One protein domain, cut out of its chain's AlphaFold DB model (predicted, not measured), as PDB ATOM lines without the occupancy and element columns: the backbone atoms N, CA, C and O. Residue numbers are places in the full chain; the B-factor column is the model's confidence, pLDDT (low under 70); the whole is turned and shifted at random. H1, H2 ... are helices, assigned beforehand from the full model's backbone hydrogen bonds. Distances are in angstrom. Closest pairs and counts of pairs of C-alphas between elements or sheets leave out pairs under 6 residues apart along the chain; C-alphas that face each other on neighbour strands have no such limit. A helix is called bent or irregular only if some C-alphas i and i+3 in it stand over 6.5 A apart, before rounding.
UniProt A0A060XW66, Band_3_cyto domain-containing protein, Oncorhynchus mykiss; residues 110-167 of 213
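AT A GLANCE: This is residues 110 to 167 of the 213 residues of the protein "Band_3_cyto domain-containing protein" of Oncorhynchus mykiss (UniProt A0A060XW66). A helical hairpin, H2 and H3 side by side, makes the body, and one separate helix, H1, sticks out from it with residues 110 to 121 standing free. A long looping link, residues 123 to 133, joins H1 to the hairpin. The printed part has 58 residues with three named helices, in the order H1, H2, H3, and no named strand, and its class is all helix. The whole is only just loose, close to compact, with a radius of gyration of the C-alphas of 12.8 A, and the C-alphas span 34 by 27 by 25 A.

IN THESE COORDINATES: H1 is residues 110 to 122, 19.2 A from first to last C-alpha, and C-alpha 110 is at (31.437, -34.086, -36.010). H2 is residues 134 to 147, 19.7 A long by the same measure, with C-alpha 134 at (44.082, -6.757, -25.473). H3 is residues 153 to 163, 16.1 A from first to last C-alpha, and C-alpha 163 is at (35.806, -7.949, -27.109). H3 is irregular: C-alphas 154 and 157 are 7.1 A apart.

HOW THE PARTS SIT: H1 is apart from H2 and from H3. H2 and H3 touch, and their closest C-alphas, those of Ala 138 and Leu 160, are 6.3 A apart. They form a helical hairpin, at a shallow tilt of 27 degrees, opposite ways. In H1 and H2 every O i to N i+4 pair is within hydrogen-bond range; in H3 it is 5 of 7.

THE WHOLE: The two C-alphas farthest apart are those of Phe 110 and Ser 132, at 35.9 A. The link from H1 to H2, 11 residues, is long, and the link from H2 to H3, 5 residues, is tight. The printed part has no cut. The mean pLDDT of the printed part is 90.3, and no printed residue is under 70.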
ATOM      1  N   PHE A 110      31.146 -34.202 -34.572       94.19
ATOM      2  CA  PHE A 110      31.437 -34.086 -36.010       94.19
ATOM      3  C   PHE A 110      31.020 -32.717 -36.579       94.19
ATOM      4  O   PHE A 110      31.740 -32.095 -37.359       94.19
ATOM      5  N   LYS A 111      29.867 -32.202 -36.133       93.62
ATOM      6  CA  LYS A 111      29.345 -30.901 -36.561       93.62
ATOM      7  C   LYS A 111      30.287 -29.751 -36.193       93.62
ATOM      8  O   LYS A 111      30.498 -28.880 -37.039       93.62
ATOM      9  N   SER A 112      30.850 -29.743 -34.981       91.38
ATOM     10  CA  SER A 112      31.784 -28.689 -34.561       91.38
ATOM     11  C   SER A 112      33.069 -28.716 -35.388       91.38
ATOM     12  O   SER A 112      33.520 -27.658 -35.820       91.38
ATOM     13  N   LEU A 113      33.596 -29.899 -35.719       93.25
ATOM     14  CA  LEU A 113      34.778 -30.038 -36.582       93.25
ATOM     15  C   LEU A 113      34.544 -29.500 -38.003       93.25
ATOM     16  O   LEU A 113      35.382 -28.777 -38.546       93.25
ATOM     17  N   ILE A 114      33.387 -29.794 -38.604       94.31
ATOM     18  CA  ILE A 114      33.036 -29.267 -39.934       94.31
ATOM     19  C   ILE A 114      32.876 -27.742 -39.910       94.31
ATOM     20  O   ILE A 114      33.340 -27.054 -40.822       94.31
ATOM     21  N   GLN A 115      32.240 -27.201 -38.869       90.25
ATOM     22  CA  GLN A 115      32.097 -25.754 -38.701       90.25
ATOM     23  C   GLN A 115      33.454 -25.070 -38.516       90.25
ATOM     24  O   GLN A 115      33.705 -24.060 -39.172       90.25
ATOM     25  N   LEU A 116      34.336 -25.650 -37.701       91.19
ATOM     26  CA  LEU A 116      35.690 -25.148 -37.493       91.19
ATOM     27  C   LEU A 116      36.471 -25.098 -38.809       91.19
ATOM     28  O   LEU A 116      36.986 -24.041 -39.165       91.19
ATOM     29  N   ARG A 117      36.478 -26.188 -39.590       92.38
ATOM     30  CA  ARG A 117      37.144 -26.221 -40.904       92.38
ATOM     31  C   ARG A 117      36.638 -25.117 -41.835       92.38
ATOM     32  O   ARG A 117      37.433 -24.488 -42.537       92.38
ATOM     33  N   LYS A 118      35.323 -24.875 -41.850       89.88
ATOM     34  CA  LYS A 118      34.723 -23.810 -42.662       89.88
ATOM     35  C   LYS A 118      35.208 -22.430 -42.211       89.88
ATOM     36  O   LYS A 118      35.644 -21.653 -43.053       89.88
ATOM     37  N   ILE A 119      35.176 -22.157 -40.905       88.62
ATOM     38  CA  ILE A 119      35.604 -20.869 -40.337       88.62
ATOM     39  C   ILE A 119      37.102 -20.644 -40.552       88.62
ATOM     40  O   ILE A 119      37.489 -19.549 -40.929       88.62
ATOM     41  N   MET A 120      37.946 -21.669 -40.414       88.69
ATOM     42  CA  MET A 120      39.382 -21.549 -40.705       88.69
ATOM     43  C   MET A 120      39.675 -21.247 -42.181       88.69
ATOM     44  O   MET A 120      40.734 -20.717 -42.497       88.69
ATOM     45  N   SER A 121      38.755 -21.582 -43.090       88.31
ATOM     46  CA  SER A 121      38.931 -21.328 -44.524       88.31
ATOM     47  C   SER A 121      38.577 -19.891 -44.920       88.31
ATOM     48  O   SER A 121      39.186 -19.355 -45.842       88.31
ATOM     49  N   THR A 122      37.591 -19.266 -44.263       85.88
ATOM     50  CA  THR A 122      37.111 -17.914 -44.625       85.88
ATOM     51  C   THR A 122      37.535 -16.833 -43.631       85.88
ATOM     52  O   THR A 122      37.792 -15.698 -44.027       85.88
ATOM     53  N   GLY A 123      37.692 -17.197 -42.360       85.19
ATOM     54  CA  GLY A 123      37.949 -16.282 -41.256       85.19
ATOM     55  C   GLY A 123      39.267 -15.511 -41.353       85.19
ATOM     56  O   GLY A 123      40.164 -15.807 -42.149       85.19
ATOM     57  N   ALA A 124      39.380 -14.478 -40.523       89.50
ATOM     58  CA  ALA A 124      40.609 -13.714 -40.348       89.50
ATOM     59  C   ALA A 124      41.655 -14.541 -39.587       89.50
ATOM     60  O   ALA A 124      41.372 -15.064 -38.511       89.50
ATOM     61  N   ILE A 125      42.864 -14.637 -40.145       90.44
ATOM     62  CA  ILE A 125      44.018 -15.282 -39.513       90.44
ATOM     63  C   ILE A 125      45.130 -14.241 -39.482       90.44
ATOM     64  O   ILE A 125      45.586 -13.798 -40.533       90.44
ATOM     65  N   ILE A 126      45.538 -13.844 -38.278       90.50
ATOM     66  CA  ILE A 126      46.621 -12.886 -38.051       90.50
ATOM     67  C   ILE A 126      47.719 -13.633 -37.300       90.50
ATOM     68  O   ILE A 126      47.491 -14.106 -36.189       90.50
ATOM     69  N   LEU A 127      48.887 -13.760 -37.922       90.69
ATOM     70  CA  LEU A 127      50.061 -14.413 -37.345       90.69
ATOM     71  C   LEU A 127      51.091 -13.357 -36.940       90.69
ATOM     72  O   LEU A 127      51.106 -12.265 -37.506       90.69
ATOM     73  N   ASP A 128      51.919 -13.686 -35.949       87.94
ATOM     74  CA  ASP A 128      53.031 -12.851 -35.470       87.94
ATOM     75  C   ASP A 128      52.628 -11.403 -35.134       87.94
ATOM     76  O   ASP A 128      53.386 -10.446 -35.331       87.94
ATOM     77  N   LEU A 129      51.405 -11.238 -34.616       88.31
ATOM     78  CA  LEU A 129      50.855  -9.936 -34.271       88.31
ATOM     79  C   LEU A 129      51.676  -9.290 -33.150       88.31
ATOM     80  O   LEU A 129      51.635  -9.711 -31.997       88.31
ATOM     81  N   GLN A 130      52.356  -8.197 -33.483       87.19
ATOM     82  CA  GLN A 130      53.090  -7.379 -32.523       87.19
ATOM     83  C   GLN A 130      52.117  -6.485 -31.741       87.19
ATOM     84  O   GLN A 130      51.865  -5.336 -32.110       87.19
ATOM     85  N   ALA A 131      51.530  -7.026 -30.675       85.94
ATOM     86  CA  ALA A 131      50.636  -6.298 -29.780       85.94
ATOM     87  C   ALA A 131      50.904  -6.665 -28.317       85.94
ATOM     88  O   ALA A 131      51.071  -7.829 -27.973       85.94
ATOM     89  N   SER A 132      50.908  -5.657 -27.445       85.31
ATOM     90  CA  SER A 132      51.178  -5.807 -26.008       85.31
ATOM     91  C   SER A 132      49.942  -5.608 -25.123       85.31
ATOM     92  O   SER A 132      50.041  -5.662 -23.901       85.31
ATOM     93  N   SER A 133      48.770  -5.357 -25.715       87.50
ATOM     94  CA  SER A 133      47.520  -5.156 -24.978       87.50
ATOM     95  C   SER A 133      46.331  -5.780 -25.700       87.50
ATOM     96  O   SER A 133      46.280  -5.799 -26.931       87.50
ATOM     97  N   LEU A 134      45.333  -6.224 -24.929       88.44
ATOM     98  CA  LEU A 134      44.082  -6.757 -25.473       88.44
ATOM     99  C   LEU A 134      43.370  -5.738 -26.373       88.44
ATOM    100  O   LEU A 134      42.795  -6.128 -27.380       88.44
ATOM    101  N   SER A 135      43.452  -4.441 -26.055       90.38
ATOM    102  CA  SER A 135      42.876  -3.382 -26.893       90.38
ATOM    103  C   SER A 135      43.510  -3.326 -28.272       90.38
ATOM    104  O   SER A 135      42.794  -3.336 -29.271       90.38
ATOM    105  N   ALA A 136      44.844  -3.353 -28.339       90.81
ATOM    106  CA  ALA A 136      45.550  -3.371 -29.615       90.81
ATOM    107  C   ALA A 136      45.222  -4.636 -30.426       90.81
ATOM    108  O   ALA A 136      45.013  -4.554 -31.635       90.81
ATOM    109  N   VAL A 137      45.118  -5.796 -29.766       91.81
ATOM    110  CA  VAL A 137      44.709  -7.048 -30.424       91.81
ATOM    111  C   VAL A 137      43.274  -6.950 -30.947       91.81
ATOM    112  O   VAL A 137      43.028  -7.260 -32.112       91.81
ATOM    113  N   ALA A 138      42.331  -6.486 -30.126       92.25
ATOM    114  CA  ALA A 138      40.920  -6.384 -30.484       92.25
ATOM    115  C   ALA A 138      40.694  -5.435 -31.669       92.25
ATOM    116  O   ALA A 138      39.962  -5.782 -32.594       92.25
ATOM    117  N   GLU A 139      41.359  -4.276 -31.691       93.31
ATOM    118  CA  GLU A 139      41.298  -3.350 -32.828       93.31
ATOM    119  C   GLU A 139      41.790  -4.006 -34.121       93.31
ATOM    120  O   GLU A 139      41.109  -3.935 -35.145       93.31
ATOM    121  N   LYS A 140      42.932  -4.705 -34.069       94.31
ATOM    122  CA  LYS A 140      43.506  -5.392 -35.236       94.31
ATOM    123  C   LYS A 140      42.610  -6.508 -35.752       94.31
ATOM    124  O   LYS A 140      42.398  -6.602 -36.957       94.31
ATOM    125  N   VAL A 141      42.042  -7.308 -34.853       92.38
ATOM    126  CA  VAL A 141      41.076  -8.355 -35.206       92.38
ATOM    127  C   VAL A 141      39.850  -7.758 -35.895       92.38
ATOM    128  O   VAL A 141      39.436  -8.243 -36.946       92.38
ATOM    129  N   VAL A 142      39.263  -6.710 -35.317       93.25
ATOM    130  CA  VAL A 142      38.054  -6.071 -35.852       93.25
ATOM    131  C   VAL A 142      38.319  -5.462 -37.231       93.25
ATOM    132  O   VAL A 142      37.498  -5.606 -38.140       93.25
ATOM    133  N   ASP A 143      39.466  -4.809 -37.410       93.38
ATOM    134  CA  ASP A 143      39.838  -4.220 -38.694       93.38
ATOM    135  C   ASP A 143      40.095  -5.292 -39.769       93.38
ATOM    136  O   ASP A 143      39.655  -5.116 -40.909       93.38
ATOM    137  N   GLU A 144      40.714  -6.423 -39.413       93.44
ATOM    138  CA  GLU A 144      40.948  -7.546 -40.333       93.44
ATOM    139  C   GLU A 144      39.641  -8.253 -40.722       93.44
ATOM    140  O   GLU A 144      39.393  -8.507 -41.903       93.44
ATOM    141  N   LEU A 145      38.748  -8.503 -39.757       90.75
ATOM    142  CA  LEU A 145      37.416  -9.059 -40.024       90.75
ATOM    143  C   LEU A 145      36.608  -8.158 -40.965       90.75
ATOM    144  O   LEU A 145      35.904  -8.652 -41.847       90.75
ATOM    145  N   ARG A 146      36.730  -6.833 -40.818       90.94
ATOM    146  CA  ARG A 146      36.097  -5.873 -41.732       90.94
ATOM    147  C   ARG A 146      36.731  -5.919 -43.122       90.94
ATOM    148  O   ARG A 146      35.999  -5.898 -44.105       90.94
ATOM    149  N   SER A 147      38.060  -5.980 -43.205       92.19
ATOM    150  CA  SER A 147      38.804  -6.067 -44.473       92.19
ATOM    151  C   SER A 147      38.386  -7.292 -45.293       92.19
ATOM    152  O   SER A 147      38.147  -7.189 -46.497       92.19
ATOM    153  N   LYS A 148      38.189  -8.433 -44.623       89.50
ATOM    154  CA  LYS A 148      37.687  -9.672 -45.235       89.50
ATOM    155  C   LYS A 148      36.184  -9.686 -45.531       89.50
ATOM    156  O   LYS A 148      35.704 -10.619 -46.167       89.50
ATOM    157  N   GLY A 149      35.435  -8.677 -45.084       88.94
ATOM    158  CA  GLY A 149      33.982  -8.622 -45.249       88.94
ATOM    159  C   GLY A 149      33.206  -9.591 -44.352       88.94
ATOM    160  O   GLY A 149      32.031  -9.837 -44.611       88.94
ATOM    161  N   GLU A 150      33.830 -10.118 -43.293       88.56
ATOM    162  CA  GLU A 150      33.175 -10.992 -42.305       88.56
ATOM    163  C   GLU A 150      32.244 -10.198 -41.367       88.56
ATOM    164  O   GLU A 150      31.310 -10.753 -40.790       88.56
ATOM    165  N   ILE A 151      32.464  -8.882 -41.234       89.69
ATOM    166  CA  ILE A 151      31.605  -7.964 -40.467       89.69
ATOM    167  C   ILE A 151      31.254  -6.708 -41.268       89.69
ATOM    168  O   ILE A 151      32.029  -6.240 -42.107       89.69
ATOM    169  N   ARG A 152      30.094  -6.108 -40.977       90.25
ATOM    170  CA  ARG A 152      29.675  -4.835 -41.587       90.25
ATOM    171  C   ARG A 152      30.348  -3.662 -40.874       90.25
ATOM    172  O   ARG A 152      30.677  -3.737 -39.695       90.25
ATOM    173  N   ALA A 153      30.466  -2.522 -41.556       89.69
ATOM    174  CA  ALA A 153      31.036  -1.310 -40.957       89.69
ATOM    175  C   ALA A 153      30.274  -0.835 -39.702       89.69
ATOM    176  O   ALA A 153      30.898  -0.362 -38.760       89.69
ATOM    177  N   ALA A 154      28.947  -1.008 -39.672       90.44
ATOM    178  CA  ALA A 154      28.102  -0.649 -38.527       90.44
ATOM    179  C   ALA A 154      28.344  -1.532 -37.288       90.44
ATOM    180  O   ALA A 154      28.113  -1.101 -36.162       90.44
ATOM    181  N   ASP A 155      28.837  -2.753 -37.493       90.50
ATOM    182  CA  ASP A 155      29.028  -3.747 -36.438       90.50
ATOM    183  C   ASP A 155      30.380  -3.602 -35.727       90.50
ATOM    184  O   ASP A 155      30.600  -4.189 -34.665       90.50
ATOM    185  N   ARG A 156      31.280  -2.790 -36.300       91.56
ATOM    186  CA  ARG A 156      32.655  -2.588 -35.835       91.56
ATOM    187  C   ARG A 156      32.716  -2.208 -34.357       91.56
ATOM    188  O   ARG A 156      33.388  -2.872 -33.572       91.56
ATOM    189  N   ASP A 157      31.996  -1.158 -33.977       92.25
ATOM    190  CA  ASP A 157      32.059  -0.610 -32.618       92.25
ATOM    191  C   ASP A 157      31.349  -1.515 -31.605       92.25
ATOM    192  O   ASP A 157      31.742  -1.584 -30.440       92.25
ATOM    193  N   GLY A 158      30.315  -2.239 -32.049       91.62
ATOM    194  CA  GLY A 158      29.634  -3.246 -31.239       91.62
ATOM    195  C   GLY A 158      30.552  -4.421 -30.912       91.62
ATOM    196  O   GLY A 158      30.657  -4.810 -29.748       91.62
ATOM    197  N   LEU A 159      31.262  -4.936 -31.919       91.56
ATOM    198  CA  LEU A 159      32.221  -6.024 -31.746       91.56
ATOM    199  C   LEU A 159      33.414  -5.595 -30.888       91.56
ATOM    200  O   LEU A 159      33.767  -6.307 -29.952       91.56
ATOM    201  N   LEU A 160      33.992  -4.419 -31.147       92.88
ATOM    202  CA  LEU A 160      35.111  -3.908 -30.354       92.88
ATOM    203  C   LEU A 160      34.722  -3.760 -28.876       92.88
ATOM    204  O   LEU A 160      35.450  -4.210 -27.994       92.88
ATOM    205  N   ARG A 161      33.535  -3.209 -28.597       91.94
ATOM    206  CA  ARG A 161      33.013  -3.107 -27.228       91.94
ATOM    207  C   ARG A 161      32.816  -4.478 -26.586       91.94
ATOM    208  O   ARG A 161      33.123  -4.629 -25.411       91.94
ATOM    209  N   ALA A 162      32.309  -5.458 -27.336       91.56
ATOM    210  CA  ALA A 162      32.114  -6.819 -26.843       91.56
ATOM    211  C   ALA A 162      33.449  -7.496 -26.489       91.56
ATOM    212  O   ALA A 162      33.577  -8.051 -25.401       91.56
ATOM    213  N   LEU A 163      34.466  -7.394 -27.354       91.38
ATOM    214  CA  LEU A 163      35.806  -7.949 -27.109       91.38
ATOM    215  C   LEU A 163      36.496  -7.324 -25.888       91.38
ATOM    216  O   LEU A 163      37.280  -7.990 -25.219       91.38
ATOM    217  N   LEU A 164      36.178  -6.065 -25.584       91.44
ATOM    218  CA  LEU A 164      36.725  -5.320 -24.451       91.44
ATOM    219  C   LEU A 164      35.898  -5.432 -23.163       91.44
ATOM    220  O   LEU A 164      36.216  -4.762 -22.178       91.44
ATOM    221  N   GLN A 165      34.845  -6.255 -23.140       91.06
ATOM    222  CA  GLN A 165      34.092  -6.485 -21.909       91.06
ATOM    223  C   GLN A 165      34.952  -7.131 -20.822       91.06
ATOM    224  O   GLN A 165      35.914  -7.853 -21.087       91.06
ATOM    225  N   ARG A 166      34.573  -6.897 -19.563       83.75
ATOM    226  CA  ARG A 166      35.290  -7.454 -18.413       83.75
ATOM    227  C   ARG A 166      35.198  -8.982 -18.412       83.75
ATOM    228  O   ARG A 166      34.110  -9.545 -18.546       83.75
ATOM    229  N   ARG A 167      36.330  -9.643 -18.171       82.75
ATOM    230  CA  ARG A 167      36.374 -11.072 -17.853       82.75
ATOM    231  C   ARG A 167      35.954 -11.282 -16.399       82.75
ATOM    232  O   ARG A 167      36.546 -10.687 -15.499       82.75
TER     233      ARG A 167